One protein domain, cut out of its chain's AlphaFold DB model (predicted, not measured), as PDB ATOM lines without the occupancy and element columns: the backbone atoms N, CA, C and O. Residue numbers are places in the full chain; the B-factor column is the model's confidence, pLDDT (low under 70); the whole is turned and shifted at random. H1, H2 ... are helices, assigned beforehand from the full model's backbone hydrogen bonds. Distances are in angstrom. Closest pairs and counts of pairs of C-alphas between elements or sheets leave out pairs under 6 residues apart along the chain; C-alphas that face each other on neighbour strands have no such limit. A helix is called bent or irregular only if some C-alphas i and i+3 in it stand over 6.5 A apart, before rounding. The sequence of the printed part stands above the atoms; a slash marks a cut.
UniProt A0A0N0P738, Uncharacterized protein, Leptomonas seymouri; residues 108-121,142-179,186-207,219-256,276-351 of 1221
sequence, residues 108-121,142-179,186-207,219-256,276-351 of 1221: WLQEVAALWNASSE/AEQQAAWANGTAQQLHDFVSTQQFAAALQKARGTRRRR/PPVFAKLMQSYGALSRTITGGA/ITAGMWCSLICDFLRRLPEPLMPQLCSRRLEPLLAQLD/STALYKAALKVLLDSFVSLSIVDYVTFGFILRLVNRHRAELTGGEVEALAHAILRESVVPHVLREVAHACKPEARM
ATOM      1  N   TRP A 108      38.529  16.314  17.599       83.38
ATOM      2  CA  TRP A 108      38.721  16.992  18.890       83.38
ATOM      3  C   TRP A 108      39.904  16.431  19.690       83.38
ATOM      4  O   TRP A 108      40.699  17.192  20.237       83.38
ATOM      5  N   LEU A 109      40.062  15.105  19.712       83.81
ATOM      6  CA  LEU A 109      41.165  14.446  20.409       83.81
ATOM      7  C   LEU A 109      42.513  14.751  19.736       83.81
ATOM      8  O   LEU A 109      43.523  14.869  20.422       83.81
ATOM      9  N   GLN A 110      42.527  14.918  18.409       88.06
ATOM     10  CA  GLN A 110      43.712  15.351  17.667       88.06
ATOM     11  C   GLN A 110      44.042  16.830  17.905       88.06
ATOM     12  O   GLN A 110      45.211  17.169  18.037       88.06
ATOM     13  N   GLU A 111      43.040  17.706  17.986       85.56
ATOM     14  CA  GLU A 111      43.221  19.140  18.237       85.56
ATOM     15  C   GLU A 111      43.684  19.401  19.680       85.56
ATOM     16  O   GLU A 111      44.644  20.137  19.891       85.56
ATOM     17  N   VAL A 112      43.103  18.718  20.671       84.06
ATOM     18  CA  VAL A 112      43.575  18.746  22.068       84.06
ATOM     19  C   VAL A 112      44.978  18.139  22.203       84.06
ATOM     20  O   VAL A 112      45.804  18.666  22.948       84.06
ATOM     21  N   ALA A 113      45.299  17.090  21.439       86.62
ATOM     22  CA  ALA A 113      46.662  16.565  21.348       86.62
ATOM     23  C   ALA A 113      47.641  17.536  20.662       86.62
ATOM     24  O   ALA A 113      48.795  17.612  21.070       86.62
ATOM     25  N   ALA A 114      47.209  18.294  19.651       86.44
ATOM     26  CA  ALA A 114      48.038  19.290  18.973       86.44
ATOM     27  C   ALA A 114      48.324  20.505  19.871       86.44
ATOM     28  O   ALA A 114      49.469  20.945  19.948       86.44
ATOM     29  N   LEU A 115      47.317  20.990  20.605       85.38
ATOM     30  CA  LEU A 115      47.466  22.048  21.610       85.38
ATOM     31  C   LEU A 115      48.386  21.617  22.765       85.38
ATOM     32  O   LEU A 115      49.208  22.412  23.220       85.38
ATOM     33  N   TRP A 116      48.311  20.352  23.201       89.44
ATOM     34  CA  TRP A 116      49.307  19.794  24.117       89.44
ATOM     35  C   TRP A 116      50.696  19.748  23.481       89.44
ATOM     36  O   TRP A 116      51.635  20.234  24.095       89.44
ATOM     37  N   ASN A 117      50.851  19.186  22.274       87.12
ATOM     38  CA  ASN A 117      52.160  19.070  21.618       87.12
ATOM     39  C   ASN A 117      52.846  20.444  21.540       87.12
ATOM     40  O   ASN A 117      53.963  20.585  22.031       87.12
ATOM     41  N   ALA A 118      52.132  21.468  21.061       86.00
ATOM     42  CA  ALA A 118      52.610  22.847  21.043       86.00
ATOM     43  C   ALA A 118      52.993  23.354  22.447       86.00
ATOM     44  O   ALA A 118      54.052  23.952  22.619       86.00
ATOM     45  N   SER A 119      52.189  23.059  23.477       84.44
ATOM     46  CA  SER A 119      52.518  23.415  24.862       84.44
ATOM     47  C   SER A 119      53.766  22.699  25.400       84.44
ATOM     48  O   SER A 119      54.571  23.337  26.073       84.44
ATOM     49  N   SER A 120      53.941  21.405  25.124       80.56
ATOM     50  CA  SER A 120      55.116  20.622  25.543       80.56
ATOM     51  C   SER A 120      56.392  21.120  24.854       80.56
ATOM     52  O   SER A 120      57.408  21.371  25.502       80.56
ATOM     53  N   GLU A 121      56.315  21.392  23.549       82.88
ATOM     54  CA  GLU A 121      57.416  21.921  22.742       82.88
ATOM     55  C   GLU A 121      57.792  23.349  23.183       82.88
ATOM     56  O   GLU A 121      58.977  23.668  23.278       82.88
ATOM     57  N   ALA A 142      44.396  27.268  39.456       62.94
ATOM     58  CA  ALA A 142      43.754  25.959  39.626       62.94
ATOM     59  C   ALA A 142      42.223  26.010  39.428       62.94
ATOM     60  O   ALA A 142      41.647  25.108  38.827       62.94
ATOM     61  N   GLU A 143      41.581  27.107  39.836       68.12
ATOM     62  CA  GLU A 143      40.159  27.397  39.604       68.12
ATOM     63  C   GLU A 143      39.814  27.577  38.117       68.12
ATOM     64  O   GLU A 143      38.831  27.017  37.642       68.12
ATOM     65  N   GLN A 144      40.632  28.314  37.358       67.75
ATOM     66  CA  GLN A 144      40.466  28.502  35.910       67.75
ATOM     67  C   GLN A 144      40.730  27.197  35.151       67.75
ATOM     68  O   GLN A 144      39.996  26.862  34.226       67.75
ATOM     69  N   GLN A 145      41.742  26.436  35.575       64.62
ATOM     70  CA  GLN A 145      42.048  25.107  35.053       64.62
ATOM     71  C   GLN A 145      40.877  24.138  35.296       64.62
ATOM     72  O   GLN A 145      40.463  23.438  34.372       64.62
ATOM     73  N   ALA A 146      40.296  24.138  36.500       67.62
ATOM     74  CA  ALA A 146      39.116  23.345  36.833       67.62
ATOM     75  C   ALA A 146      37.861  23.816  36.079       67.62
ATOM     76  O   ALA A 146      37.120  22.987  35.563       67.62
ATOM     77  N   ALA A 147      37.630  25.125  35.953       69.56
ATOM     78  CA  ALA A 147      36.501  25.681  35.207       69.56
ATOM     79  C   ALA A 147      36.582  25.354  33.705       69.56
ATOM     80  O   ALA A 147      35.586  24.938  33.116       69.56
ATOM     81  N   TRP A 148      37.768  25.466  33.100       75.00
ATOM     82  CA  TRP A 148      38.014  25.084  31.707       75.00
ATOM     83  C   TRP A 148      37.849  23.577  31.489       75.00
ATOM     84  O   TRP A 148      37.205  23.164  30.522       75.00
ATOM     85  N   ALA A 149      38.374  22.755  32.407       70.62
ATOM     86  CA  ALA A 149      38.207  21.307  32.357       70.62
ATOM     87  C   ALA A 149      36.724  20.927  32.479       70.62
ATOM     88  O   ALA A 149      36.222  20.212  31.622       70.62
ATOM     89  N   ASN A 150      36.001  21.474  33.460       71.44
ATOM     90  CA  ASN A 150      34.571  21.238  33.673       71.44
ATOM     91  C   ASN A 150      33.707  21.724  32.499       71.44
ATOM     92  O   ASN A 150      32.803  21.007  32.079       71.44
ATOM     93  N   GLY A 151      33.986  22.904  31.936       72.00
ATOM     94  CA  GLY A 151      33.255  23.453  30.787       72.00
ATOM     95  C   GLY A 151      33.464  22.633  29.513       72.00
ATOM     96  O   GLY A 151      32.494  22.208  28.883       72.00
ATOM     97  N   THR A 152      34.720  22.314  29.189       69.75
ATOM     98  CA  THR A 152      35.071  21.417  28.075       69.75
ATOM     99  C   THR A 152      34.469  20.025  28.277       69.75
ATOM    100  O   THR A 152      33.901  19.437  27.356       69.75
ATOM    101  N   ALA A 153      34.540  19.500  29.503       70.25
ATOM    102  CA  ALA A 153      33.929  18.237  29.880       70.25
ATOM    103  C   ALA A 153      32.400  18.285  29.733       70.25
ATOM    104  O   ALA A 153      31.827  17.281  29.318       70.25
ATOM    105  N   GLN A 154      31.728  19.398  30.032       72.75
ATOM    106  CA  GLN A 154      30.280  19.527  29.855       72.75
ATOM    107  C   GLN A 154      29.895  19.549  28.370       72.75
ATOM    108  O   GLN A 154      29.069  18.747  27.950       72.75
ATOM    109  N   GLN A 155      30.567  20.352  27.540       71.94
ATOM    110  CA  GLN A 155      30.342  20.360  26.085       71.94
ATOM    111  C   GLN A 155      30.547  18.969  25.462       71.94
ATOM    112  O   GLN A 155      29.780  18.526  24.603       71.94
ATOM    113  N   LEU A 156      31.565  18.245  25.932       69.81
ATOM    114  CA  LEU A 156      31.847  16.875  25.522       69.81
ATOM    115  C   LEU A 156      30.804  15.870  26.042       69.81
ATOM    116  O   LEU A 156      30.443  14.941  25.317       69.81
ATOM    117  N   HIS A 157      30.295  16.045  27.265       70.50
ATOM    118  CA  HIS A 157      29.163  15.273  27.780       70.50
ATOM    119  C   HIS A 157      27.933  15.469  26.900       70.50
ATOM    120  O   HIS A 157      27.303  14.491  26.509       70.50
ATOM    121  N   ASP A 158      27.617  16.710  26.549       73.75
ATOM    122  CA  ASP A 158      26.416  17.036  25.794       73.75
ATOM    123  C   ASP A 158      26.515  16.474  24.369       73.75
ATOM    124  O   ASP A 158      25.579  15.842  23.887       73.75
ATOM    125  N   PHE A 159      27.692  16.526  23.735       71.75
ATOM    126  CA  PHE A 159      27.924  15.828  22.466       71.75
ATOM    127  C   PHE A 159      27.738  14.307  22.566       71.75
ATOM    128  O   PHE A 159      27.019  13.725  21.752       71.75
ATOM    129  N   VAL A 160      28.368  13.655  23.549       70.19
ATOM    130  CA  VAL A 160      28.350  12.186  23.692       70.19
ATOM    131  C   VAL A 160      26.982  11.663  24.151       70.19
ATOM    132  O   VAL A 160      26.589  10.567  23.749       70.19
ATOM    133  N   SER A 161      26.247  12.441  24.948       67.56
ATOM    134  CA  SER A 161      24.891  12.118  25.411       67.56
ATOM    135  C   SER A 161      23.806  12.455  24.383       67.56
ATOM    136  O   SER A 161      22.777  11.775  24.348       67.56
ATOM    137  N   THR A 162      24.024  13.423  23.477       73.38
ATOM    138  CA  THR A 162      23.137  13.555  22.313       73.38
ATOM    139  C   THR A 162      23.191  12.283  21.471       73.38
ATOM    140  O   THR A 162      24.251  11.721  21.185       73.38
ATOM    141  N   GLN A 163      22.030  11.855  20.971       62.97
ATOM    142  CA  GLN A 163      21.920  10.650  20.142       62.97
ATOM    143  C   GLN A 163      22.759  10.713  18.849       62.97
ATOM    144  O   GLN A 163      22.935   9.689  18.192       62.97
ATOM    145  N   GLN A 164      23.304  11.884  18.489       67.75
ATOM    146  CA  GLN A 164      24.187  12.077  17.340       67.75
ATOM    147  C   GLN A 164      25.397  11.139  17.383       67.75
ATOM    148  O   GLN A 164      25.701  10.501  16.373       67.75
ATOM    149  N   PHE A 165      26.050  10.998  18.542       65.44
ATOM    150  CA  PHE A 165      27.227  10.141  18.662       65.44
ATOM    151  C   PHE A 165      26.871   8.655  18.511       65.44
ATOM    152  O   PHE A 165      27.466   7.950  17.690       65.44
ATOM    153  N   ALA A 166      25.838   8.194  19.224       64.19
ATOM    154  CA  ALA A 166      25.338   6.824  19.115       64.19
ATOM    155  C   ALA A 166      24.881   6.490  17.682       64.19
ATOM    156  O   ALA A 166      25.242   5.441  17.147       64.19
ATOM    157  N   ALA A 167      24.154   7.396  17.022       70.06
ATOM    158  CA  ALA A 167      23.711   7.230  15.641       70.06
ATOM    159  C   ALA A 167      24.888   7.207  14.649       70.06
ATOM    160  O   ALA A 167      24.890   6.397  13.720       70.06
ATOM    161  N   ALA A 168      25.912   8.044  14.844       63.56
ATOM    162  CA  ALA A 168      27.099   8.058  13.993       63.56
ATOM    163  C   ALA A 168      27.941   6.776  14.154       63.56
ATOM    164  O   ALA A 168      28.330   6.180  13.144       63.56
ATOM    165  N   LEU A 169      28.133   6.285  15.387       63.88
ATOM    166  CA  LEU A 169      28.746   4.976  15.660       63.88
ATOM    167  C   LEU A 169      27.949   3.825  15.037       63.88
ATOM    168  O   LEU A 169      28.524   2.989  14.339       63.88
ATOM    169  N   GLN A 170      26.630   3.774  15.250       68.25
ATOM    170  CA  GLN A 170      25.769   2.738  14.673       68.25
ATOM    171  C   GLN A 170      25.820   2.755  13.142       68.25
ATOM    172  O   GLN A 170      25.943   1.698  12.521       68.25
ATOM    173  N   LYS A 171      25.809   3.941  12.519       70.19
ATOM    174  CA  LYS A 171      25.932   4.083  11.064       70.19
ATOM    175  C   LYS A 171      27.297   3.599  10.563       70.19
ATOM    176  O   LYS A 171      27.349   2.877   9.568       70.19
ATOM    177  N   ALA A 172      28.389   3.922  11.263       62.59
ATOM    178  CA  ALA A 172      29.729   3.439  10.925       62.59
ATOM    179  C   ALA A 172      29.817   1.904  11.032       62.59
ATOM    180  O   ALA A 172      30.166   1.233  10.054       62.59
ATOM    181  N   ARG A 173      29.392   1.334  12.170       65.94
ATOM    182  CA  ARG A 173      29.317  -0.120  12.420       65.94
ATOM    183  C   ARG A 173      28.443  -0.836  11.374       65.94
ATOM    184  O   ARG A 173      28.836  -1.883  10.860       65.94
ATOM    185  N   GLY A 174      27.319  -0.232  10.981       71.75
ATOM    186  CA  GLY A 174      26.440  -0.710   9.909       71.75
ATOM    187  C   GLY A 174      27.109  -0.734   8.530       71.75
ATOM    188  O   GLY A 174      27.021  -1.743   7.831       71.75
ATOM    189  N   THR A 175      27.842   0.321   8.150       65.69
ATOM    190  CA  THR A 175      28.606   0.320   6.885       65.69
ATOM    191  C   THR A 175      29.751  -0.693   6.879       65.69
ATOM    192  O   THR A 175      29.991  -1.325   5.851       65.69
ATOM    193  N   ARG A 176      30.411  -0.919   8.025       61.09
ATOM    194  CA  ARG A 176      31.505  -1.893   8.152       61.09
ATOM    195  C   ARG A 176      31.040  -3.327   7.880       61.09
ATOM    196  O   ARG A 176      31.726  -4.055   7.174       61.09
ATOM    197  N   ARG A 177      29.850  -3.716   8.363       64.81
ATOM    198  CA  ARG A 177      29.268  -5.058   8.133       64.81
ATOM    199  C   ARG A 177      28.948  -5.384   6.666       64.81
ATOM    200  O   ARG A 177      28.679  -6.542   6.373       64.81
ATOM    201  N   ARG A 178      28.954  -4.402   5.755       61.31
ATOM    202  CA  ARG A 178      28.627  -4.590   4.327       61.31
ATOM    203  C   ARG A 178      29.839  -4.538   3.386       61.31
ATOM    204  O   ARG A 178      29.644  -4.481   2.176       61.31
ATOM    205  N   ARG A 179      31.075  -4.537   3.902       51.19
ATOM    206  CA  ARG A 179      32.288  -4.454   3.074       51.19
ATOM    207  C   ARG A 179      33.118  -5.734   3.082       51.19
ATOM    208  O   ARG A 179      33.774  -6.053   4.069       51.19
ATOM    209  N   PRO A 186      34.423   4.981   4.064       57.53
ATOM    210  CA  PRO A 186      33.016   5.294   3.848       57.53
ATOM    211  C   PRO A 186      32.728   6.763   4.208       57.53
ATOM    212  O   PRO A 186      33.183   7.224   5.254       57.53
ATOM    213  N   PRO A 187      31.865   7.486   3.462       67.81
ATOM    214  CA  PRO A 187      31.536   8.892   3.752       67.81
ATOM    215  C   PRO A 187      30.843   9.095   5.115       67.81
ATOM    216  O   PRO A 187      30.728  10.210   5.618       67.81
ATOM    217  N   VAL A 188      30.404   8.006   5.753       58.62
ATOM    218  CA  VAL A 188      29.951   7.992   7.149       58.62
ATOM    219  C   VAL A 188      31.093   8.287   8.122       58.62
ATOM    220  O   VAL A 188      30.865   9.001   9.094       58.62
ATOM    221  N   PHE A 189      32.307   7.793   7.858       59.78
ATOM    222  CA  PHE A 189      33.477   8.114   8.669       59.78
ATOM    223  C   PHE A 189      33.843   9.597   8.531       59.78
ATOM    224  O   PHE A 189      33.977  10.283   9.538       59.78
ATOM    225  N   ALA A 190      33.847  10.131   7.304       66.06
ATOM    226  CA  ALA A 190      34.016  11.564   7.066       66.06
ATOM    227  C   ALA A 190      32.959  12.415   7.802       66.06
ATOM    228  O   ALA A 190      33.307  13.428   8.403       66.06
ATOM    229  N   LYS A 191      31.684  11.992   7.846       66.12
ATOM    230  CA  LYS A 191      30.639  12.714   8.599       66.12
ATOM    231  C   LYS A 191      30.771  12.577  10.126       66.12
ATOM    232  O   LYS A 191      30.501  13.545  10.833       66.12
ATOM    233  N   LEU A 192      31.221  11.429  10.641       63.97
ATOM    234  CA  LEU A 192      31.581  11.264  12.059       63.97
ATOM    235  C   LEU A 192      32.730  12.218  12.426       63.97
ATOM    236  O   LEU A 192      32.606  12.997  13.369       63.97
ATOM    237  N   MET A 193      33.795  12.236  11.624       63.94
ATOM    238  CA  MET A 193      34.917  13.166  11.774       63.94
ATOM    239  C   MET A 193      34.467  14.623  11.695       63.94
ATOM    240  O   MET A 193      34.845  15.414  12.547       63.94
ATOM    241  N   GLN A 194      33.588  14.978  10.755       70.62
ATOM    242  CA  GLN A 194      33.019  16.324  10.645       70.62
ATOM    243  C   GLN A 194      32.204  16.722  11.888       70.62
ATOM    244  O   GLN A 194      32.270  17.880  12.295       70.62
ATOM    245  N   SER A 195      31.475  15.787  12.514       66.81
ATOM    246  CA  SER A 195      30.771  16.048  13.781       66.81
ATOM    247  C   SER A 195      31.739  16.242  14.952       66.81
ATOM    248  O   SER A 195      31.575  17.188  15.717       66.81
ATOM    249  N   TYR A 196      32.819  15.455  15.029       64.56
ATOM    250  CA  TYR A 196      33.893  15.699  15.992       64.56
ATOM    251  C   TYR A 196      34.620  17.023  15.738       64.56
ATOM    252  O   TYR A 196      34.923  17.718  16.692       64.56
ATOM    253  N   GLY A 197      34.843  17.413  14.481       67.00
ATOM    254  CA  GLY A 197      35.425  18.707  14.113       67.00
ATOM    255  C   GLY A 197      34.471  19.888  14.314       67.00
ATOM    256  O   GLY A 197      34.898  21.039  14.305       67.00
ATOM    257  N   ALA A 198      33.166  19.650  14.466       68.81
ATOM    258  CA  ALA A 198      32.238  20.646  14.996       68.81
ATOM    259  C   ALA A 198      32.389  20.750  16.521       68.81
ATOM    260  O   ALA A 198      32.546  21.863  17.018       68.81
ATOM    261  N   LEU A 199      32.463  19.611  17.228       65.62
ATOM    262  CA  LEU A 199      32.733  19.571  18.669       65.62
ATOM    263  C   LEU A 199      34.048  20.279  19.029       65.62
ATOM    264  O   LEU A 199      34.053  21.089  19.956       65.62
ATOM    265  N   SER A 200      35.138  20.041  18.286       62.72
ATOM    266  CA  SER A 200      36.405  20.733  18.536       62.72
ATOM    267  C   SER A 200      36.221  22.237  18.479       62.72
ATOM    268  O   SER A 200      36.570  22.916  19.431       62.72
ATOM    269  N   ARG A 201      35.593  22.752  17.414       69.19
ATOM    270  CA  ARG A 201      35.376  24.194  17.224       69.19
ATOM    271  C   ARG A 201      34.412  24.804  18.243       69.19
ATOM    272  O   ARG A 201      34.526  25.993  18.517       69.19
ATOM    273  N   THR A 202      33.518  24.026  18.859       64.94
ATOM    274  CA  THR A 202      32.747  24.493  20.029       64.94
ATOM    275  C   THR A 202      33.543  24.472  21.335       64.94
ATOM    276  O   THR A 202      33.262  25.282  22.208       64.94
ATOM    277  N   ILE A 203      34.558  23.611  21.462       60.69
ATOM    278  CA  ILE A 203      35.450  23.552  22.634       60.69
ATOM    279  C   ILE A 203      36.579  24.594  22.542       60.69
ATOM    280  O   ILE A 203      36.911  25.238  23.530       60.69
ATOM    281  N   THR A 204      37.145  24.813  21.353       55.91
ATOM    282  CA  THR A 204      38.214  25.793  21.105       55.91
ATOM    283  C   THR A 204      37.688  27.197  20.793       55.91
ATOM    284  O   THR A 204      38.427  28.162  20.957       55.91
ATOM    285  N   GLY A 205      36.424  27.334  20.372       51.31
ATOM    286  CA  GLY A 205      35.798  28.614  20.007       51.31
ATOM    287  C   GLY A 205      34.530  28.988  20.788       51.31
ATOM    288  O   GLY A 205      33.944  30.037  20.526       51.31
ATOM    289  N   GLY A 206      34.068  28.160  21.731       47.91
ATOM    290  CA  GLY A 206      32.849  28.428  22.500       47.91
ATOM    291  C   GLY A 206      33.075  29.388  23.667       47.91
ATOM    292  O   GLY A 206      33.673  29.005  24.667       47.91
ATOM    293  N   ALA A 207      32.547  30.611  23.563       42.41
ATOM    294  CA  ALA A 207      32.380  31.603  24.641       42.41
ATOM    295  C   ALA A 207      33.635  32.066  25.424       42.41
ATOM    296  O   ALA A 207      33.531  32.991  26.230       42.41
ATOM    297  N   ILE A 219      48.129  23.853  27.737       83.62
ATOM    298  CA  ILE A 219      47.450  22.692  28.340       83.62
ATOM    299  C   ILE A 219      48.458  21.945  29.226       83.62
ATOM    300  O   ILE A 219      49.521  21.552  28.751       83.62
ATOM    301  N   THR A 220      48.152  21.778  30.516       86.75
ATOM    302  CA  THR A 220      49.033  21.114  31.496       86.75
ATOM    303  C   THR A 220      48.771  19.610  31.593       86.75
ATOM    304  O   THR A 220      47.705  19.144  31.187       86.75
ATOM    305  N   ALA A 221      49.718  18.868  32.188       84.56
ATOM    306  CA  ALA A 221      49.679  17.409  32.350       84.56
ATOM    307  C   ALA A 221      48.292  16.870  32.772       84.56
ATOM    308  O   ALA A 221      47.658  16.074  32.069       84.56
ATOM    309  N   GLY A 222      47.768  17.418  33.869       85.12
ATOM    310  CA  GLY A 222      46.475  17.027  34.417       85.12
ATOM    311  C   GLY A 222      45.277  17.456  33.574       85.12
ATOM    312  O   GLY A 222      44.267  16.765  33.592       85.12
ATOM    313  N   MET A 223      45.356  18.540  32.793       85.62
ATOM    314  CA  MET A 223      44.224  19.028  31.989       85.62
ATOM    315  C   MET A 223      43.790  18.001  30.940       85.62
ATOM    316  O   MET A 223      42.632  17.590  30.908       85.62
ATOM    317  N   TRP A 224      44.721  17.553  30.098       89.62
ATOM    318  CA  TRP A 224      44.463  16.550  29.058       89.62
ATOM    319  C   TRP A 224      44.104  15.192  29.661       89.62
ATOM    320  O   TRP A 224      43.160  14.556  29.194       89.62
ATOM    321  N   CYS A 225      44.791  14.771  30.732       87.94
ATOM    322  CA  CYS A 225      44.467  13.512  31.396       87.94
ATOM    323  C   CYS A 225      43.070  13.540  32.025       87.94
ATOM    324  O   CYS A 225      42.334  12.575  31.848       87.94
ATOM    325  N   SER A 226      42.644  14.637  32.660       85.25
ATOM    326  CA  SER A 226      41.260  14.812  33.121       85.25
ATOM    327  C   SER A 226      40.266  14.786  31.958       85.25
ATOM    328  O   SER A 226      39.331  13.988  31.985       85.25
ATOM    329  N   LEU A 227      40.492  15.579  30.901       85.75
ATOM    330  CA  LEU A 227      39.597  15.632  29.737       85.75
ATOM    331  C   LEU A 227      39.435  14.281  29.038       85.75
ATOM    332  O   LEU A 227      38.322  13.905  28.669       85.75
ATOM    333  N   ILE A 228      40.527  13.537  28.857       87.06
ATOM    334  CA  ILE A 228      40.471  12.208  28.256       87.06
ATOM    335  C   ILE A 228      39.868  11.208  29.234       87.06
ATOM    336  O   ILE A 228      39.030  10.421  28.809       87.06
ATOM    337  N   CYS A 229      40.192  11.251  30.528       87.38
ATOM    338  CA  CYS A 229      39.513  10.404  31.507       87.38
ATOM    339  C   CYS A 229      37.992  10.599  31.451       87.38
ATOM    340  O   CYS A 229      37.260   9.614  31.406       87.38
ATOM    341  N   ASP A 230      37.507  11.836  31.374       83.62
ATOM    342  CA  ASP A 230      36.072  12.127  31.339       83.62
ATOM    343  C   ASP A 230      35.420  11.826  29.984       83.62
ATOM    344  O   ASP A 230      34.283  11.353  29.954       83.62
ATOM    345  N   PHE A 231      36.137  11.980  28.867       83.25
ATOM    346  CA  PHE A 231      35.714  11.441  27.570       83.25
ATOM    347  C   PHE A 231      35.556   9.917  27.631       83.25
ATOM    348  O   PHE A 231      34.483   9.380  27.345       83.25
ATOM    349  N   LEU A 232      36.594   9.216  28.085       83.94
ATOM    350  CA  LEU A 232      36.636   7.759  28.159       83.94
ATOM    351  C   LEU A 232      35.687   7.174  29.211       83.94
ATOM    352  O   LEU A 232      35.219   6.052  29.025       83.94
ATOM    353  N   ARG A 233      35.308   7.932  30.247       83.75
ATOM    354  CA  ARG A 233      34.218   7.597  31.186       83.75
ATOM    355  C   ARG A 233      32.820   7.773  30.582       83.75
ATOM    356  O   ARG A 233      31.911   7.064  31.002       83.75
ATOM    357  N   ARG A 234      32.631   8.663  29.596       79.19
ATOM    358  CA  ARG A 234      31.298   9.052  29.079       79.19
ATOM    359  C   ARG A 234      30.843   8.397  27.777       79.19
ATOM    360  O   ARG A 234      29.648   8.417  27.507       79.19
ATOM    361  N   LEU A 235      31.734   7.776  26.996       76.69
ATOM    362  CA  LEU A 235      31.345   6.884  25.879       76.69
ATOM    363  C   LEU A 235      30.272   5.844  26.327       76.69
ATOM    364  O   LEU A 235      30.190   5.529  27.515       76.69
ATOM    365  N   PRO A 236      29.473   5.236  25.436       71.12
ATOM    366  CA  PRO A 236      28.546   4.171  25.838       71.12
ATOM    367  C   PRO A 236      29.261   2.840  26.138       71.12
ATOM    368  O   PRO A 236      28.745   2.016  26.885       71.12
ATOM    369  N   GLU A 237      30.457   2.631  25.585       73.12
ATOM    370  CA  GLU A 237      31.256   1.403  25.698       73.12
ATOM    371  C   GLU A 237      32.698   1.762  26.130       73.12
ATOM    372  O   GLU A 237      33.171   2.849  25.783       73.12
ATOM    373  N   PRO A 238      33.410   0.903  26.892       75.38
ATOM    374  CA  PRO A 238      34.829   1.107  27.205       75.38
ATOM    375  C   PRO A 238      35.684   1.082  25.935       75.38
ATOM    376  O   PRO A 238      35.433   0.277  25.035       75.38
ATOM    377  N   LEU A 239      36.739   1.908  25.887       73.81
ATOM    378  CA  LEU A 239      37.640   1.945  24.730       73.81
ATOM    379  C   LEU A 239      38.343   0.602  24.511       73.81
ATOM    380  O   LEU A 239      38.568   0.225  23.366       73.81
ATOM    381  N   MET A 240      38.670  -0.118  25.589       77.50
ATOM    382  CA  MET A 240      39.105  -1.510  25.513       77.50
ATOM    383  C   MET A 240      37.938  -2.436  25.910       77.50
ATOM    384  O   MET A 240      37.581  -2.492  27.087       77.50
ATOM    385  N   PRO A 241      37.322  -3.178  24.970       76.19
ATOM    386  CA  PRO A 241      36.111  -3.949  25.256       76.19
ATOM    387  C   PRO A 241      36.311  -5.077  26.281       76.19
ATOM    388  O   PRO A 241      37.368  -5.709  26.308       76.19
ATOM    389  N   GLN A 242      35.261  -5.430  27.038       74.38
ATOM    390  CA  GLN A 242      35.273  -6.545  28.013       74.38
ATOM    391  C   GLN A 242      35.769  -7.883  27.422       74.38
ATOM    392  O   GLN A 242      36.407  -8.683  28.104       74.38
ATOM    393  N   LEU A 243      35.489  -8.149  26.139       75.44
ATOM    394  CA  LEU A 243      35.980  -9.348  25.448       75.44
ATOM    395  C   LEU A 243      37.506  -9.346  25.281       75.44
ATOM    396  O   LEU A 243      38.116 -10.410  25.244       75.44
ATOM    397  N   CYS A 244      38.125  -8.168  25.208       79.00
ATOM    398  CA  CYS A 244      39.571  -8.032  25.183       79.00
ATOM    399  C   CYS A 244      40.172  -8.243  26.578       79.00
ATOM    400  O   CYS A 244      41.115  -9.019  26.704       79.00
ATOM    401  N   SER A 245      39.618  -7.628  27.633       77.94
ATOM    402  CA  SER A 245      40.147  -7.803  28.998       77.94
ATOM    403  C   SER A 245      40.072  -9.264  29.450       77.94
ATOM    404  O   SER A 245      41.085  -9.806  29.881       77.94
ATOM    405  N   ARG A 246      38.941  -9.947  29.220       82.12
ATOM    406  CA  ARG A 246      38.769 -11.385  29.518       82.12
ATOM    407  C   ARG A 246      39.649 -12.322  28.682       82.12
ATOM    408  O   ARG A 246      39.917 -13.440  29.109       82.12
ATOM    409  N   ARG A 247      40.097 -11.915  27.486       83.38
ATOM    410  CA  ARG A 247      41.065 -12.695  26.683       83.38
ATOM    411  C   ARG A 247      42.521 -12.394  27.058       83.38
ATOM    412  O   ARG A 247      43.374 -13.249  26.839       83.38
ATOM    413  N   LEU A 248      42.809 -11.211  27.608       81.88
ATOM    414  CA  LEU A 248      44.126 -10.847  28.144       81.88
ATOM    415  C   LEU A 248      44.370 -11.473  29.520       81.88
ATOM    416  O   LEU A 248      45.455 -11.986  29.765       81.88
ATOM    417  N   GLU A 249      43.361 -11.480  30.390       85.69
ATOM    418  CA  GLU A 249      43.384 -12.055  31.740       85.69
ATOM    419  C   GLU A 249      44.121 -13.412  31.851       85.69
ATOM    420  O   GLU A 249      45.077 -13.479  32.625       85.69
ATOM    421  N   PRO A 250      43.809 -14.464  31.062       84.38
ATOM    422  CA  PRO A 250      44.521 -15.743  31.145       84.38
ATOM    423  C   PRO A 250      45.969 -15.701  30.633       84.38
ATOM    424  O   PRO A 250      46.731 -16.608  30.960       84.38
ATOM    425  N   LEU A 251      46.367 -14.695  29.843       84.69
ATOM    426  CA  LEU A 251      47.766 -14.472  29.453       84.69
ATOM    427  C   LEU A 251      48.529 -13.726  30.554       84.69
ATOM    428  O   LEU A 251      49.670 -14.066  30.848       84.69
ATOM    429  N   LEU A 252      47.899 -12.750  31.211       81.31
ATOM    430  CA  LEU A 252      48.519 -12.008  32.314       81.31
ATOM    431  C   LEU A 252      48.630 -12.861  33.587       81.31
ATOM    432  O   LEU A 252      49.645 -12.818  34.272       81.31
ATOM    433  N   ALA A 253      47.659 -13.741  33.844       82.12
ATOM    434  CA  ALA A 253      47.731 -14.737  34.915       82.12
ATOM    435  C   ALA A 253      48.859 -15.779  34.722       82.12
ATOM    436  O   ALA A 253      49.226 -16.464  35.675       82.12
ATOM    437  N   GLN A 254      49.423 -15.906  33.512       80.56
ATOM    438  CA  GLN A 254      50.641 -16.694  33.268       80.56
ATOM    439  C   GLN A 254      51.921 -15.903  33.578       80.56
ATOM    440  O   GLN A 254      52.937 -16.517  33.883       80.56
ATOM    441  N   LEU A 255      51.876 -14.566  33.547       75.19
ATOM    442  CA  LEU A 255      53.014 -13.698  33.872       75.19
ATOM    443  C   LEU A 255      53.260 -13.621  35.391       75.19
ATOM    444  O   LEU A 255      54.408 -13.646  35.823       75.19
ATOM    445  N   ASP A 256      52.193 -13.593  36.199       69.06
ATOM    446  CA  ASP A 256      52.286 -13.600  37.671       69.06
ATOM    447  C   ASP A 256      52.626 -14.983  38.270       69.06
ATOM    448  O   ASP A 256      52.957 -15.079  39.453       69.06
ATOM    449  N   SER A 276      58.955 -13.509  27.924       72.94
ATOM    450  CA  SER A 276      58.176 -12.268  28.079       72.94
ATOM    451  C   SER A 276      57.820 -11.640  26.718       72.94
ATOM    452  O   SER A 276      56.703 -11.171  26.509       72.94
ATOM    453  N   THR A 277      58.723 -11.744  25.737       71.31
ATOM    454  CA  THR A 277      58.508 -11.298  24.351       71.31
ATOM    455  C   THR A 277      57.463 -12.117  23.581       71.31
ATOM    456  O   THR A 277      56.791 -11.560  22.713       71.31
ATOM    457  N   ALA A 278      57.292 -13.409  23.875       77.31
ATOM    458  CA  ALA A 278      56.234 -14.239  23.302       77.31
ATOM    459  C   ALA A 278      54.875 -13.937  23.949       77.31
ATOM    460  O   ALA A 278      53.884 -13.781  23.234       77.31
ATOM    461  N   LEU A 279      54.838 -13.767  25.275       79.88
ATOM    462  CA  LEU A 279      53.628 -13.408  26.023       79.88
ATOM    463  C   LEU A 279      53.112 -12.018  25.610       79.88
ATOM    464  O   LEU A 279      51.932 -11.871  25.300       79.88
ATOM    465  N   TYR A 280      54.001 -11.029  25.462       72.81
ATOM    466  CA  TYR A 280      53.662  -9.704  24.928       72.81
ATOM    467  C   TYR A 280      53.110  -9.765  23.491       72.81
ATOM    468  O   TYR A 280      52.097  -9.137  23.186       72.81
ATOM    469  N   LYS A 281      53.709 -10.578  22.605       75.44
ATOM    470  CA  LYS A 281      53.178 -10.805  21.246       75.44
ATOM    471  C   LYS A 281      51.804 -11.489  21.258       75.44
ATOM    472  O   LYS A 281      50.951 -11.134  20.447       75.44
ATOM    473  N   ALA A 282      51.564 -12.429  22.174       81.31
ATOM    474  CA  ALA A 282      50.258 -13.062  22.350       81.31
ATOM    475  C   ALA A 282      49.202 -12.062  22.856       81.31
ATOM    476  O   ALA A 282      48.100 -12.018  22.311       81.31
ATOM    477  N   ALA A 283      49.557 -11.208  23.821       79.25
ATOM    478  CA  ALA A 283      48.697 -10.140  24.326       79.25
ATOM    479  C   ALA A 283      48.349  -9.115  23.230       79.25
ATOM    480  O   ALA A 283      47.173  -8.820  23.020       79.25
ATOM    481  N   LEU A 284      49.338  -8.646  22.458       74.81
ATOM    482  CA  LEU A 284      49.110  -7.773  21.298       74.81
ATOM    483  C   LEU A 284      48.219  -8.425  20.235       74.81
ATOM    484  O   LEU A 284      47.352  -7.754  19.678       74.81
ATOM    485  N   LYS A 285      48.384  -9.727  19.964       82.81
ATOM    486  CA  LYS A 285      47.495 -10.448  19.044       82.81
ATOM    487  C   LYS A 285      46.067 -10.527  19.587       82.81
ATOM    488  O   LYS A 285      45.127 -10.278  18.843       82.81
ATOM    489  N   VAL A 286      45.888 -10.814  20.877       83.31
ATOM    490  CA  VAL A 286      44.568 -10.815  21.526       83.31
ATOM    491  C   VAL A 286      43.905  -9.437  21.467       83.31
ATOM    492  O   VAL A 286      42.708  -9.369  21.177       83.31
ATOM    493  N   LEU A 287      44.664  -8.359  21.689       76.38
ATOM    494  CA  LEU A 287      44.215  -6.978  21.493       76.38
ATOM    495  C   LEU A 287      43.735  -6.773  20.053       76.38
ATOM    496  O   LEU A 287      42.557  -6.486  19.849       76.38
ATOM    497  N   LEU A 288      44.610  -7.000  19.069       75.38
ATOM    498  CA  LEU A 288      44.314  -6.862  17.638       75.38
ATOM    499  C   LEU A 288      43.071  -7.658  17.217       75.38
ATOM    500  O   LEU A 288      42.138  -7.070  16.682       75.38
ATOM    501  N   ASP A 289      43.015  -8.961  17.507       77.94
ATOM    502  CA  ASP A 289      41.878  -9.830  17.181       77.94
ATOM    503  C   ASP A 289      40.559  -9.283  17.768       77.94
ATOM    504  O   ASP A 289      39.529  -9.232  17.090       77.94
ATOM    505  N   SER A 290      40.581  -8.881  19.046       78.81
ATOM    506  CA  SER A 290      39.385  -8.413  19.761       78.81
ATOM    507  C   SER A 290      38.905  -7.074  19.205       78.81
ATOM    508  O   SER A 290      37.720  -6.911  18.912       78.81
ATOM    509  N   PHE A 291      39.826  -6.139  18.980       72.94
ATOM    510  CA  PHE A 291      39.538  -4.838  18.385       72.94
ATOM    511  C   PHE A 291      39.051  -4.951  16.935       72.94
ATOM    512  O   PHE A 291      38.034  -4.352  16.579       72.94
ATOM    513  N   VAL A 292      39.692  -5.789  16.115       68.81
ATOM    514  CA  VAL A 292      39.244  -6.095  14.747       68.81
ATOM    515  C   VAL A 292      37.825  -6.665  14.757       68.81
ATOM    516  O   VAL A 292      37.026  -6.267  13.906       68.81
ATOM    517  N   SER A 293      37.453  -7.508  15.726       66.94
ATOM    518  CA  SER A 293      36.085  -8.043  15.817       66.94
ATOM    519  C   SER A 293      35.006  -6.990  16.133       66.94
ATOM    520  O   SER A 293      33.841  -7.197  15.795       66.94
ATOM    521  N   LEU A 294      35.381  -5.842  16.713       68.31
ATOM    522  CA  LEU A 294      34.448  -4.839  17.239       68.31
ATOM    523  C   LEU A 294      34.492  -3.521  16.447       68.31
ATOM    524  O   LEU A 294      33.543  -3.210  15.720       68.31
ATOM    525  N   SER A 295      35.596  -2.772  16.493       76.56
ATOM    526  CA  SER A 295      35.709  -1.473  15.818       76.56
ATOM    527  C   SER A 295      37.156  -1.069  15.530       76.56
ATOM    528  O   SER A 295      38.013  -1.063  16.412       76.56
ATOM    529  N   ILE A 296      37.405  -0.660  14.282       72.19
ATOM    530  CA  ILE A 296      38.691  -0.090  13.848       72.19
ATOM    531  C   ILE A 296      38.866   1.334  14.399       72.19
ATOM    532  O   ILE A 296      39.978   1.709  14.745       72.19
ATOM    533  N   VAL A 297      37.781   2.108  14.526       72.25
ATOM    534  CA  VAL A 297      37.817   3.481  15.065       72.25
ATOM    535  C   VAL A 297      38.270   3.457  16.524       72.25
ATOM    536  O   VAL A 297      39.177   4.187  16.911       72.25
ATOM    537  N   ASP A 298      37.692   2.554  17.312       78.12
ATOM    538  CA  ASP A 298      37.955   2.419  18.745       78.12
ATOM    539  C   ASP A 298      39.413   1.940  18.949       78.12
ATOM    540  O   ASP A 298      40.137   2.492  19.776       78.12
ATOM    541  N   TYR A 299      39.899   1.018  18.101       77.38
ATOM    542  CA  TYR A 299      41.305   0.585  18.070       77.38
ATOM    543  C   TYR A 299      42.289   1.703  17.719       77.38
ATOM    544  O   TYR A 299      43.300   1.876  18.395       77.38
ATOM    545  N   VAL A 300      42.014   2.455  16.652       76.94
ATOM    546  CA  VAL A 300      42.895   3.532  16.187       76.94
ATOM    547  C   VAL A 300      42.900   4.690  17.187       76.94
ATOM    548  O   VAL A 300      43.957   5.256  17.453       76.94
ATOM    549  N   THR A 301      41.766   4.970  17.835       80.12
ATOM    550  CA  THR A 301      41.668   5.929  18.948       80.12
ATOM    551  C   THR A 301      42.485   5.465  20.158       80.12
ATOM    552  O   THR A 301      43.297   6.230  20.674       80.12
ATOM    553  N   PHE A 302      42.345   4.204  20.581       82.25
ATOM    554  CA  PHE A 302      43.141   3.610  21.663       82.25
ATOM    555  C   PHE A 302      44.649   3.633  21.353       82.25
ATOM    556  O   PHE A 302      45.445   4.075  22.179       82.25
ATOM    557  N   GLY A 303      45.042   3.245  20.138       81.75
ATOM    558  CA  GLY A 303      46.429   3.294  19.674       81.75
ATOM    559  C   GLY A 303      46.990   4.717  19.570       81.75
ATOM    560  O   GLY A 303      48.167   4.925  19.857       81.75
ATOM    561  N   PHE A 304      46.168   5.707  19.211       84.81
ATOM    562  CA  PHE A 304      46.553   7.121  19.221       84.81
ATOM    563  C   PHE A 304      46.781   7.637  20.645       84.81
ATOM    564  O   PHE A 304      47.816   8.248  20.903       84.81
ATOM    565  N   ILE A 305      45.876   7.328  21.582       85.88
ATOM    566  CA  ILE A 305      46.037   7.688  22.999       85.88
ATOM    567  C   ILE A 305      47.309   7.043  23.558       85.88
ATOM    568  O   ILE A 305      48.156   7.762  24.073       85.88
ATOM    569  N   LEU A 306      47.519   5.733  23.372       85.31
ATOM    570  CA  LEU A 306      48.747   5.055  23.814       85.31
ATOM    571  C   LEU A 306      50.026   5.687  23.243       85.31
ATOM    572  O   LEU A 306      51.017   5.800  23.964       85.31
ATOM    573  N   ARG A 307      50.018   6.117  21.972       86.31
ATOM    574  CA  ARG A 307      51.153   6.835  21.363       86.31
ATOM    575  C   ARG A 307      51.376   8.202  22.001       86.31
ATOM    576  O   ARG A 307      52.528   8.545  22.246       86.31
ATOM    577  N   LEU A 308      50.320   8.970  22.281       86.31
ATOM    578  CA  LEU A 308      50.472  10.285  22.910       86.31
ATOM    579  C   LEU A 308      50.942  10.170  24.367       86.31
ATOM    580  O   LEU A 308      51.844  10.896  24.768       86.31
ATOM    581  N   VAL A 309      50.408   9.201  25.119       87.44
ATOM    582  CA  VAL A 309      50.873   8.874  26.476       87.44
ATOM    583  C   VAL A 309      52.349   8.483  26.464       87.44
ATOM    584  O   VAL A 309      53.113   8.985  27.277       87.44
ATOM    585  N   ASN A 310      52.780   7.642  25.517       84.56
ATOM    586  CA  ASN A 310      54.189   7.260  25.403       84.56
ATOM    587  C   ASN A 310      55.094   8.426  24.965       84.56
ATOM    588  O   ASN A 310      56.225   8.508  25.441       84.56
ATOM    589  N   ARG A 311      54.611   9.340  24.108       88.38
ATOM    590  CA  ARG A 311      55.329  10.572  23.731       88.38
ATOM    591  C   ARG A 311      55.538  11.488  24.940       88.38
ATOM    592  O   ARG A 311      56.645  11.971  25.143       88.38
ATOM    593  N   HIS A 312      54.506  11.658  25.763       86.56
ATOM    594  CA  HIS A 312      54.491  12.591  26.900       86.56
ATOM    595  C   HIS A 312      54.690  11.911  28.257       86.56
ATOM    596  O   HIS A 312      54.408  12.478  29.311       86.56
ATOM    597  N   ARG A 313      55.235  10.688  28.253       86.25
ATOM    598  CA  ARG A 313      55.438   9.855  29.447       86.25
ATOM    599  C   ARG A 313      56.290  10.525  30.529       86.25
ATOM    600  O   ARG A 313      56.197  10.137  31.688       86.25
ATOM    601  N   ALA A 314      57.136  11.487  30.162       86.38
ATOM    602  CA  ALA A 314      57.952  12.259  31.097       86.38
ATOM    603  C   ALA A 314      57.121  13.311  31.853       86.38
ATOM    604  O   ALA A 314      57.331  13.501  33.047       86.38
ATOM    605  N   GLU A 315      56.154  13.936  31.176       88.75
ATOM    606  CA  GLU A 315      55.274  14.976  31.727       88.75
ATOM    607  C   GLU A 315      54.159  14.384  32.604       88.75
ATOM    608  O   GLU A 315      53.719  15.016  33.560       88.75
ATOM    609  N   LEU A 316      53.722  13.158  32.296       87.38
ATOM    610  CA  LEU A 316      52.656  12.457  33.015       87.38
ATOM    611  C   LEU A 316      53.135  11.836  34.337       87.38
ATOM    612  O   LEU A 316      54.075  11.030  34.381       87.38
ATOM    613  N   THR A 317      52.433  12.146  35.423       90.38
ATOM    614  CA  THR A 317      52.615  11.511  36.734       90.38
ATOM    615  C   THR A 317      52.067  10.077  36.756       90.38
ATOM    616  O   THR A 317      51.278   9.667  35.904       90.38
ATOM    617  N   GLY A 318      52.468   9.293  37.763       85.88
ATOM    618  CA  GLY A 318      51.964   7.927  37.951       85.88
ATOM    619  C   GLY A 318      50.442   7.859  38.104       85.88
ATOM    620  O   GLY A 318      49.791   7.096  37.399       85.88
ATOM    621  N   GLY A 319      49.870   8.720  38.954       86.00
ATOM    622  CA  GLY A 319      48.425   8.762  39.197       86.00
ATOM    623  C   GLY A 319      47.607   9.190  37.974       86.00
ATOM    624  O   GLY A 319      46.514   8.673  37.763       86.00
ATOM    625  N   GLU A 320      48.136  10.071  37.120       88.75
ATOM    626  CA  GLU A 320      47.498  10.427  35.842       88.75
ATOM    627  C   GLU A 320      47.494   9.246  34.860       88.75
ATOM    628  O   GLU A 320      46.492   9.008  34.184       88.75
ATOM    629  N   VAL A 321      48.581   8.467  34.814       87.25
ATOM    630  CA  VAL A 321      48.674   7.242  34.005       87.25
ATOM    631  C   VAL A 321      47.723   6.154  34.515       87.25
ATOM    632  O   VAL A 321      47.039   5.519  33.710       87.25
ATOM    633  N   GLU A 322      47.630   5.955  35.829       86.19
ATOM    634  CA  GLU A 322      46.698   4.999  36.442       86.19
ATOM    635  C   GLU A 322      45.234   5.418  36.247       86.19
ATOM    636  O   GLU A 322      44.406   4.591  35.861       86.19
ATOM    637  N   ALA A 323      44.910   6.704  36.421       85.81
ATOM    638  CA  ALA A 323      43.575   7.243  36.159       85.81
ATOM    639  C   ALA A 323      43.160   7.059  34.690       85.81
ATOM    640  O   ALA A 323      42.022   6.666  34.414       85.81
ATOM    641  N   LEU A 324      44.088   7.272  33.751       86.25
ATOM    642  CA  LEU A 324      43.855   7.059  32.326       86.25
ATOM    643  C   LEU A 324      43.701   5.571  31.981       86.25
ATOM    644  O   LEU A 324      42.791   5.212  31.233       86.25
ATOM    645  N   ALA A 325      44.515   4.687  32.565       85.56
ATOM    646  CA  ALA A 325      44.365   3.239  32.420       85.56
ATOM    647  C   ALA A 325      43.006   2.752  32.963       85.56
ATOM    648  O   ALA A 325      42.312   1.983  32.292       85.56
ATOM    649  N   HIS A 326      42.567   3.264  34.119       85.69
ATOM    650  CA  HIS A 326      41.218   3.039  34.644       85.69
ATOM    651  C   HIS A 326      40.135   3.530  33.674       85.69
ATOM    652  O   HIS A 326      39.173   2.806  33.426       85.69
ATOM    653  N   ALA A 327      40.273   4.727  33.095       85.69
ATOM    654  CA  ALA A 327      39.268   5.291  32.193       85.69
ATOM    655  C   ALA A 327      39.164   4.536  30.850       85.69
ATOM    656  O   ALA A 327      38.062   4.355  30.335       85.69
ATOM    657  N   ILE A 328      40.286   4.034  30.317       83.62
ATOM    658  CA  ILE A 328      40.336   3.154  29.133       83.62
ATOM    659  C   ILE A 328      39.571   1.840  29.373       83.62
ATOM    660  O   ILE A 328      38.868   1.362  28.477       83.62
ATOM    661  N   LEU A 329      39.728   1.253  30.566       81.94
ATOM    662  CA  LEU A 329      39.207  -0.074  30.919       81.94
ATOM    663  C   LEU A 329      37.778  -0.056  31.483       81.94
ATOM    664  O   LEU A 329      37.024  -0.998  31.242       81.94
ATOM    665  N   ARG A 330      37.418   0.997  32.229       71.25
ATOM    666  CA  ARG A 330      36.196   1.195  33.041       71.25
ATOM    667  C   ARG A 330      35.944   0.164  34.136       71.25
ATOM    668  O   ARG A 330      35.824   0.518  35.302       71.25
ATOM    669  N   GLU A 331      35.844  -1.102  33.761       64.69
ATOM    670  CA  GLU A 331      35.475  -2.215  34.629       64.69
ATOM    671  C   GLU A 331      36.726  -3.021  34.989       64.69
ATOM    672  O   GLU A 331      36.944  -4.144  34.527       64.69
ATOM    673  N   SER A 332      37.585  -2.432  35.822       55.00
ATOM    674  CA  SER A 332      38.805  -3.075  36.322       55.00
ATOM    675  C   SER A 332      38.506  -4.122  37.409       55.00
ATOM    676  O   SER A 332      39.015  -4.028  38.522       55.00
ATOM    677  N   VAL A 333      37.702  -5.140  37.075       53.28
ATOM    678  CA  VAL A 333      37.489  -6.344  37.910       53.28
ATOM    679  C   VAL A 333      38.792  -7.147  38.058       53.28
ATOM    680  O   VAL A 333      38.970  -7.877  39.026       53.28
ATOM    681  N   VAL A 334      39.733  -6.966  37.123       68.69
ATOM    682  CA  VAL A 334      41.050  -7.616  37.104       68.69
ATOM    683  C   VAL A 334      42.156  -6.559  37.277       68.69
ATOM    684  O   VAL A 334      42.584  -5.958  36.285       68.69
ATOM    685  N   PRO A 335      42.686  -6.335  38.500       76.19
ATOM    686  CA  PRO A 335      43.748  -5.350  38.763       76.19
ATOM    687  C   PRO A 335      45.061  -5.591  37.999       76.19
ATOM    688  O   PRO A 335      45.926  -4.720  37.954       76.19
ATOM    689  N   HIS A 336      45.227  -6.776  37.412       75.56
ATOM    690  CA  HIS A 336      46.393  -7.176  36.624       75.56
ATOM    691  C   HIS A 336      46.342  -6.572  35.210       75.56
ATOM    692  O   HIS A 336      47.337  -6.035  34.735       75.56
ATOM    693  N   VAL A 337      45.160  -6.550  34.575       74.06
ATOM    694  CA  VAL A 337      44.947  -5.883  33.274       74.06
ATOM    695  C   VAL A 337      45.173  -4.374  33.404       74.06
ATOM    696  O   VAL A 337      45.803  -3.769  32.543       74.06
ATOM    697  N   LEU A 338      44.717  -3.779  34.511       80.50
ATOM    698  CA  LEU A 338      44.975  -2.376  34.845       80.50
ATOM    699  C   LEU A 338      46.475  -2.081  34.981       80.50
ATOM    700  O   LEU A 338      46.964  -1.155  34.338       80.50
ATOM    701  N   ARG A 339      47.203  -2.884  35.772       80.31
ATOM    702  CA  ARG A 339      48.657  -2.743  35.960       80.31
ATOM    703  C   ARG A 339      49.428  -2.824  34.644       80.31
ATOM    704  O   ARG A 339      50.304  -1.998  34.417       80.31
ATOM    705  N   GLU A 340      49.080  -3.753  33.758       76.50
ATOM    706  CA  GLU A 340      49.764  -3.898  32.466       76.50
ATOM    707  C   GLU A 340      49.429  -2.771  31.476       76.50
ATOM    708  O   GLU A 340      50.314  -2.320  30.749       76.50
ATOM    709  N   VAL A 341      48.200  -2.235  31.479       74.62
ATOM    710  CA  VAL A 341      47.870  -1.027  30.695       74.62
ATOM    711  C   VAL A 341      48.601   0.201  31.250       74.62
ATOM    712  O   VAL A 341      49.181   0.957  30.474       74.62
ATOM    713  N   ALA A 342      48.660   0.376  32.574       79.62
ATOM    714  CA  ALA A 342      49.442   1.443  33.202       79.62
ATOM    715  C   ALA A 342      50.952   1.305  32.905       79.62
ATOM    716  O   ALA A 342      51.611   2.294  32.592       79.62
ATOM    717  N   HIS A 343      51.491   0.083  32.900       78.56
ATOM    718  CA  HIS A 343      52.886  -0.185  32.541       78.56
ATOM    719  C   HIS A 343      53.179   0.081  31.052       78.56
ATOM    720  O   HIS A 343      54.216   0.656  30.725       78.56
ATOM    721  N   ALA A 344      52.262  -0.272  30.143       73.62
ATOM    722  CA  ALA A 344      52.360   0.052  28.713       73.62
ATOM    723  C   ALA A 344      52.224   1.563  28.415       73.62
ATOM    724  O   ALA A 344      52.663   2.033  27.364       73.62
ATOM    725  N   CYS A 345      51.632   2.320  29.341       72.19
ATOM    726  CA  CYS A 345      51.587   3.778  29.328       72.19
ATOM    727  C   CYS A 345      52.870   4.415  29.902       72.19
ATOM    728  O   CYS A 345      53.412   5.339  29.299       72.19
ATOM    729  N   LYS A 346      53.379   3.927  31.043       79.50
ATOM    730  CA  LYS A 346      54.634   4.390  31.661       79.50
ATOM    731  C   LYS A 346      55.375   3.225  32.345       79.50
ATOM    732  O   LYS A 346      55.060   2.892  33.488       79.50
ATOM    733  N   PRO A 347      56.405   2.626  31.713       71.88
ATOM    734  CA  PRO A 347      57.081   1.438  32.251       71.88
ATOM    735  C   PRO A 347      57.899   1.718  33.525       71.88
ATOM    736  O   PRO A 347      58.212   0.808  34.290       71.88
ATOM    737  N   GLU A 348      58.207   2.990  33.782       68.06
ATOM    738  CA  GLU A 348      58.873   3.495  34.989       68.06
ATOM    739  C   GLU A 348      57.942   3.513  36.223       68.06
ATOM    740  O   GLU A 348      58.418   3.567  37.354       68.06
ATOM    741  N   ALA A 349      56.616   3.382  36.050       57.03
ATOM    742  CA  ALA A 349      55.631   3.365  37.143       57.03
ATOM    743  C   ALA A 349      55.716   2.120  38.062       57.03
ATOM    744  O   ALA A 349      54.924   1.956  38.987       57.03
ATOM    745  N   ARG A 350      56.719   1.252  37.870       54.31
ATOM    746  CA  ARG A 350      57.014   0.080  38.716       54.31
ATOM    747  C   ARG A 350      57.218   0.408  40.201       54.31
ATOM    748  O   ARG A 350      57.109  -0.498  41.022       54.31
ATOM    749  N   MET A 351      57.464   1.672  40.556       41.06
ATOM    750  CA  MET A 351      57.545   2.132  41.949       41.06
ATOM    751  C   MET A 351      56.243   1.920  42.746       41.06
ATOM    752  O   MET A 351      56.307   1.767  43.961       41.06
TER     753      MET A 351
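What this domain is: This is residues 108 to 121, 142 to 179, 186 to 207, 219 to 256 and 276 to 351 of the 1221 residues of an uncharacterized protein of Leptomonas seymouri (UniProt A0A0N0P738). Four nearly parallel or antiparallel helices, H1, H5, H9 and H8, stand loosely side by side as the middle of a broad helical assembly. On one side H10 crosses between H9 and the antiparallel pair H6 and H7; on the other, H2 lies alongside H5, and slanting H4 joins H2 to H3. The printed part has 188 residues in five pieces, with eleven named helices, H1 to H11 in chain order, and no named strand: all helix. The whole is compact, with a radius of gyration of the C-alphas of 17.1 A, and spans 52 by 46 by 29 A.

Where its parts are: Find C-alpha 108 at (38.721, 16.992, 18.890), where H1 begins; it runs to residue 121. H2, residues 142 to 161, covers 27.4 A, and H3 is residues 163 to 176. H4, residues 187 to 205, covers 25.9 A; H5 is residues 221 to 234 and H6 residues 242 to 255. H7 begins at C-alpha 276, (58.176, -12.268, 28.079), and reaches residue 294 after 27.1 A. Then come H8, residues 296 to 311, H9, residues 318 to 329, and H10, residues 335 to 345. H11, residues 347 to 351, is irregular, with C-alphas 348 and 351 7.2 A apart, and it ends at C-alpha 351, (57.545, 2.132, 41.949).

How they stand to each other: Start at the hub, H10, which touches H6, H8 and H9; H10 and H11 touch only at the corner by their link, and only just, with 3 pairs of C-alphas within 8 A, the closest those of His 343 and Ala 349, 6.4 A apart. Look at Ala 325 and Ala 342, the closest C-alphas of H9 and H10, 5.4 A apart, at a steep tilt of 64 degrees. H6 is about perpendicular to H10, 90 degrees, with Glu 249 and Val 337 closest at 6.5 A between C-alphas. H6 and H7 touch at a shallow tilt of 8 degrees, opposite ways; C-alphas 244 and 290 are closest, 5.4 A. H5 touches H9 through C-alphas 229 and 327, 5.2 A, and H2 through C-alphas 227 and 153, 6.2 A. H4 touches H1 at C-alphas 200 and 108, 4.4 A, and H3 at C-alphas 192 and 168, 5.8 A. Every O i to N i+4 pair is within hydrogen-bond range in H1, H2, H3, H5, H7, H8, H9 and H10; H4 has 14 of 15, H6 6 of 10, and H11 0 of 1, with 0 of 2 O i to N i+3 pairs.

The domain as a whole: The C-alphas farthest apart, those of Ala 207 and Gln 254, are 52.3 A apart. Four cuts leave C-alpha gaps of 22.1 A from 121 to 142, 9.8 A from 179 to 186, 17.9 A from 207 to 219 and 11.3 A from 256 to 276. Of the links that are printed whole, none is long. The mean pLDDT of the printed part is 75.1; 56 residues are under 70, among them 186 to 193 and 195 to 207.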